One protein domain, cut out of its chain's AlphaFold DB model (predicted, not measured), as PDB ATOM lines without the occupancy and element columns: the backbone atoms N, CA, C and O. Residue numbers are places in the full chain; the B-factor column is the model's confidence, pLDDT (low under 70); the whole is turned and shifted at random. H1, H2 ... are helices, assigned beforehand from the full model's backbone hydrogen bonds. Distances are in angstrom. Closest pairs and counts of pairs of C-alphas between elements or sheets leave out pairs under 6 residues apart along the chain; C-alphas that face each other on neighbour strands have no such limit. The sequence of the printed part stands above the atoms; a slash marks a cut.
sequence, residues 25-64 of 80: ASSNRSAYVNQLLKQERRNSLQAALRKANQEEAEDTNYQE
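Overview. This is residues 25 to 64 of the 80 residues of the protein "CopG family transcriptional regulator" of Nitrosomonas sp (UniProt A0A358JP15). One long helix, H1, makes a rod. Residues 25 to 28 form a short hook before it, and a small helix, H2, turns off at its far end. The printed part has 40 residues with two named helices, H1 then H2, and no named strand, and its class is all helix. It is extended, with a radius of gyration of the C-alphas of 17.0 A and spans of 54 by 8 by 7 A.

Arrangement. Look at H1, residues 29 to 58, and H2, residues 60 to 64: they only just touch, with 3 pairs of C-alphas within 8 A, and only at the corner by their tight link, Asp 59. H1 touches H2 with residues 56 to 57 alone; the closest C-alphas are those of Glu 56 and Tyr 62, 6.4 A apart. In H1 and H2 every O i to N i+4 pair is within hydrogen-bond range.

Along the chain. Find C-alpha 29 at (20.479, 7.172, 10.084); from there H1 runs 43.6 A to C-alpha 58 at (51.231, 37.173, 17.328). H2 runs 6.1 A from C-alpha 60 to C-alpha 64 at (49.553, 47.772, 14.022).

Size, cuts and confidence. The two C-alphas farthest apart, those of Ser 27 and Glu 64, are 54.3 A apart. The printed part has no cut, and no printed residue is under 70 in pLDDT.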
ATOM      1  N   ALA A  25      20.226   7.217  16.216       85.06
ATOM      2  CA  ALA A  25      19.567   7.610  14.978       85.06
ATOM      3  C   ALA A  25      18.207   6.934  14.786       85.06
ATOM      4  O   ALA A  25      17.901   6.525  13.667       85.06
ATOM      5  N   SER A  26      17.402   6.872  15.857       73.00
ATOM      6  CA  SER A  26      15.978   6.490  15.899       73.00
ATOM      7  C   SER A  26      15.415   5.981  14.556       73.00
ATOM      8  O   SER A  26      15.449   4.785  14.285       73.00
ATOM      9  N   SER A  27      14.927   6.885  13.691       80.31
ATOM     10  CA  SER A  27      14.259   6.545  12.425       80.31
ATOM     11  C   SER A  27      15.038   6.922  11.161       80.31
ATOM     12  O   SER A  27      14.683   6.471  10.071       80.31
ATOM     13  N   ASN A  28      16.092   7.745  11.257       90.12
ATOM     14  CA  ASN A  28      16.802   8.251  10.080       90.12
ATOM     15  C   ASN A  28      18.316   8.394  10.292       90.12
ATOM     16  O   ASN A  28      18.850   9.479  10.535       90.12
ATOM     17  N   ARG A  29      19.012   7.275  10.082       91.56
ATOM     18  CA  ARG A  29      20.479   7.172  10.084       91.56
ATOM     19  C   ARG A  29      21.146   8.169   9.144       91.56
ATOM     20  O   ARG A  29      22.106   8.828   9.526       91.56
ATOM     21  N   SER A  30      20.613   8.344   7.934       91.25
ATOM     22  CA  SER A  30      21.175   9.293   6.970       91.25
ATOM     23  C   SER A  30      21.044  10.743   7.439       91.25
ATOM     24  O   SER A  30      21.954  11.533   7.206       91.25
ATOM     25  N   ALA A  31      19.945  11.119   8.097       90.81
ATOM     26  CA  ALA A  31      19.787  12.465   8.644       90.81
ATOM     27  C   ALA A  31      20.773  12.717   9.788       90.81
ATOM     28  O   ALA A  31      21.437  13.754   9.789       90.81
ATOM     29  N   TYR A  32      20.920  11.747  10.694       93.12
ATOM     30  CA  TYR A  32      21.875  11.829  11.796       93.12
ATOM     31  C   TYR A  32      23.317  11.963  11.290       93.12
ATOM     32  O   TYR A  32      24.006  12.916  11.643       93.12
ATOM     33  N   VAL A  33      23.749  11.083  10.379       93.25
ATOM     34  CA  VAL A  33      25.095  11.142   9.778       93.25
ATOM     35  C   VAL A  33      25.315  12.472   9.052       93.25
ATOM     36  O   VAL A  33      26.357  13.100   9.220       93.25
ATOM     37  N   ASN A  34      24.327  12.966   8.299       92.31
ATOM     38  CA  ASN A  34      24.429  14.276   7.650       92.31
ATOM     39  C   ASN A  34      24.584  15.425   8.656       92.31
ATOM     40  O   ASN A  34      25.321  16.376   8.391       92.31
ATOM     41  N   GLN A  35      23.876  15.378   9.785       92.88
ATOM     42  CA  GLN A  35      24.008  16.382  10.836       92.88
ATOM     43  C   GLN A  35      25.384  16.309  11.502       92.88
ATOM     44  O   GLN A  35      26.017  17.350  11.666       92.88
ATOM     45  N   LEU A  36      25.864  15.101  11.805       94.50
ATOM     46  CA  LEU A  36      27.186  14.874  12.381       94.50
ATOM     47  C   LEU A  36      28.291  15.421  11.466       94.50
ATOM     48  O   LEU A  36      29.121  16.208  11.908       94.50
ATOM     49  N   LEU A  37      28.241  15.123  10.165       94.50
ATOM     50  CA  LEU A  37      29.215  15.634   9.192       94.50
ATOM     51  C   LEU A  37      29.177  17.163   9.061       94.50
ATOM     52  O   LEU A  37      30.217  17.810   8.932       94.50
ATOM     53  N   LYS A  38      27.986  17.772   9.112       95.31
ATOM     54  CA  LYS A  38      27.852  19.239   9.120       95.31
ATOM     55  C   LYS A  38      28.411  19.858  10.396       95.31
ATOM     56  O   LYS A  38      28.958  20.961  10.330       95.31
ATOM     57  N   GLN A  39      28.242  19.185  11.531       95.38
ATOM     58  CA  GLN A  39      28.800  19.628  12.799       95.38
ATOM     59  C   GLN A  39      30.324  19.542  12.764       95.38
ATOM     60  O   GLN A  39      30.974  20.544  13.043       95.38
ATOM     61  N   GLU A  40      30.893  18.428  12.304       95.94
ATOM     62  CA  GLU A  40      32.347  18.301  12.204       95.94
ATOM     63  C   GLU A  40      32.957  19.293  11.222       95.94
ATOM     64  O   GLU A  40      33.934  19.959  11.548       95.94
ATOM     65  N   ARG A  41      32.317  19.533  10.071       95.62
ATOM     66  CA  ARG A  41      32.752  20.601   9.158       95.62
ATOM     67  C   ARG A  41      32.798  21.967   9.853       95.62
ATOM     68  O   ARG A  41      33.696  22.763   9.585       95.62
ATOM     69  N   ARG A  42      31.824  22.262  10.719       95.50
ATOM     70  CA  ARG A  42      31.794  23.509  11.495       95.50
ATOM     71  C   ARG A  42      32.913  23.541  12.530       95.50
ATOM     72  O   ARG A  42      33.577  24.566  12.638       95.50
ATOM     73  N   ASN A  43      33.143  22.435  13.231       95.94
ATOM     74  CA  ASN A  43      34.219  22.305  14.211       95.94
ATOM     75  C   ASN A  43      35.588  22.519  13.551       95.94
ATOM     76  O   ASN A  43      36.388  23.309  14.048       95.94
ATOM     77  N   SER A  44      35.835  21.895  12.393       95.00
ATOM     78  CA  SER A  44      37.076  22.078  11.632       95.00
ATOM     79  C   SER A  44      37.268  23.529  11.187       95.00
ATOM     80  O   SER A  44      38.362  24.070  11.327       95.00
ATOM     81  N   LEU A  45      36.208  24.186  10.702       95.19
ATOM     82  CA  LEU A  45      36.270  25.602  10.330       95.19
ATOM     83  C   LEU A  45      36.565  26.492  11.544       95.19
ATOM     84  O   LEU A  45      37.397  27.385  11.463       95.19
ATOM     85  N   GLN A  46      35.914  26.235  12.677       95.19
ATOM     86  CA  GLN A  46      36.141  26.985  13.908       95.19
ATOM     87  C   GLN A  46      37.572  26.811  14.429       95.19
ATOM     88  O   GLN A  46      38.167  27.776  14.902       95.19
ATOM     89  N   ALA A  47      38.136  25.606  14.338       95.00
ATOM     90  CA  ALA A  47      39.527  25.353  14.696       95.00
ATOM     91  C   ALA A  47      40.494  26.111  13.773       95.00
ATOM     92  O   ALA A  47      41.428  26.739  14.264       95.00
ATOM     93  N   ALA A  48      40.236  26.111  12.461       94.56
ATOM     94  CA  ALA A  48      41.037  26.859  11.495       94.56
ATOM     95  C   ALA A  48      40.979  28.375  11.749       94.56
ATOM     96  O   ALA A  48      42.021  29.018  11.774       94.56
ATOM     97  N   LEU A  49      39.789  28.926  12.012       94.44
ATOM     98  CA  LEU A  49      39.621  30.343  12.353       94.44
ATOM     99  C   LEU A  49      40.348  30.707  13.648       94.44
ATOM    100  O   LEU A  49      41.056  31.698  13.693       94.44
ATOM    101  N   ARG A  50      40.219  29.890  14.702       94.50
ATOM    102  CA  ARG A  50      40.945  30.129  15.959       94.50
ATOM    103  C   ARG A  50      42.452  30.143  15.750       94.50
ATOM    104  O   ARG A  50      43.119  30.978  16.343       94.50
ATOM    105  N   LYS A  51      42.962  29.226  14.929       93.50
ATOM    106  CA  LYS A  51      44.383  29.161  14.604       93.50
ATOM    107  C   LYS A  51      44.834  30.409  13.837       93.50
ATOM    108  O   LYS A  51      45.808  31.020  14.248       93.50
ATOM    109  N   ALA A  52      44.099  30.813  12.801       92.44
ATOM    110  CA  ALA A  52      44.398  32.032  12.048       92.44
ATOM    111  C   ALA A  52      44.391  33.274  12.956       92.44
ATOM    112  O   ALA A  52      45.357  34.022  12.969       92.44
ATOM    113  N   ASN A  53      43.373  33.419  13.811       90.88
ATOM    114  CA  ASN A  53      43.301  34.527  14.766       90.88
ATOM    115  C   ASN A  53      44.467  34.526  15.772       90.88
ATOM    116  O   ASN A  53      44.865  35.586  16.242       90.88
ATOM    117  N   GLN A  54      44.980  33.353  16.165       91.75
ATOM    118  CA  GLN A  54      46.153  33.253  17.044       91.75
ATOM    119  C   GLN A  54      47.428  33.684  16.317       91.75
ATOM    120  O   GLN A  54      48.196  34.460  16.871       91.75
ATOM    121  N   GLU A  55      47.616  33.228  15.078       89.44
ATOM    122  CA  GLU A  55      48.746  33.632  14.232       89.44
ATOM    123  C   GLU A  55      48.731  35.153  13.983       89.44
ATOM    124  O   GLU A  55      49.749  35.817  14.150       89.44
ATOM    125  N   GLU A  56      47.562  35.726  13.686       88.12
ATOM    126  CA  GLU A  56      47.353  37.170  13.514       88.12
ATOM    127  C   GLU A  56      47.562  37.976  14.809       88.12
ATOM    128  O   GLU A  56      48.001  39.124  14.764       88.12
ATOM    129  N   ALA A  57      47.249  37.405  15.977       86.69
ATOM    130  CA  ALA A  57      47.481  38.054  17.271       86.69
ATOM    131  C   ALA A  57      48.973  38.141  17.629       86.69
ATOM    132  O   ALA A  57      49.377  39.044  18.362       86.69
ATOM    133  N   GLU A  58      49.779  37.204  17.132       90.19
ATOM    134  CA  GLU A  58      51.231  37.173  17.328       90.19
ATOM    135  C   GLU A  58      51.987  38.018  16.285       90.19
ATOM    136  O   GLU A  58      53.159  38.343  16.492       90.19
ATOM    137  N   ASP A  59      51.331  38.419  15.191       92.38
ATOM    138  CA  ASP A  59      51.897  39.294  14.163       92.38
ATOM    139  C   ASP A  59      51.726  40.776  14.533       92.38
ATOM    140  O   ASP A  59      50.683  41.397  14.315       92.38
ATOM    141  N   THR A  60      52.793  41.371  15.066       89.38
ATOM    142  CA  THR A  60      52.820  42.787  15.455       89.38
ATOM    143  C   THR A  60      52.489  43.738  14.301       89.38
ATOM    144  O   THR A  60      51.817  44.738  14.529       89.38
ATOM    145  N   ASN A  61      52.922  43.444  13.071       91.12
ATOM    146  CA  ASN A  61      52.673  44.324  11.924       91.12
ATOM    147  C   ASN A  61      51.188  44.295  11.540       91.12
ATOM    148  O   ASN A  61      50.568  45.335  11.327       91.12
ATOM    149  N   TYR A  62      50.593  43.100  11.546       88.44
ATOM    150  CA  TYR A  62      49.152  42.949  11.370       88.44
ATOM    151  C   TYR A  62      48.359  43.674  12.470       88.44
ATOM    152  O   TYR A  62      47.388  44.364  12.169       88.44
ATOM    153  N   GLN A  63      48.779  43.578  13.737       91.88
ATOM    154  CA  GLN A  63      48.124  44.284  14.849       91.88
ATOM    155  C   GLN A  63      48.238  45.813  14.741       91.88
ATOM    156  O   GLN A  63      47.279  46.519  15.055       91.88
ATOM    157  N   GLU A  64      49.377  46.338  14.283       91.56
ATOM    158  CA  GLU A  64      49.553  47.772  14.022       91.56
ATOM    159  C   GLU A  64      48.609  48.259  12.913       91.56
ATOM    160  O   GLU A  64      47.958  49.294  13.070       91.56
TER     161      GLU A  64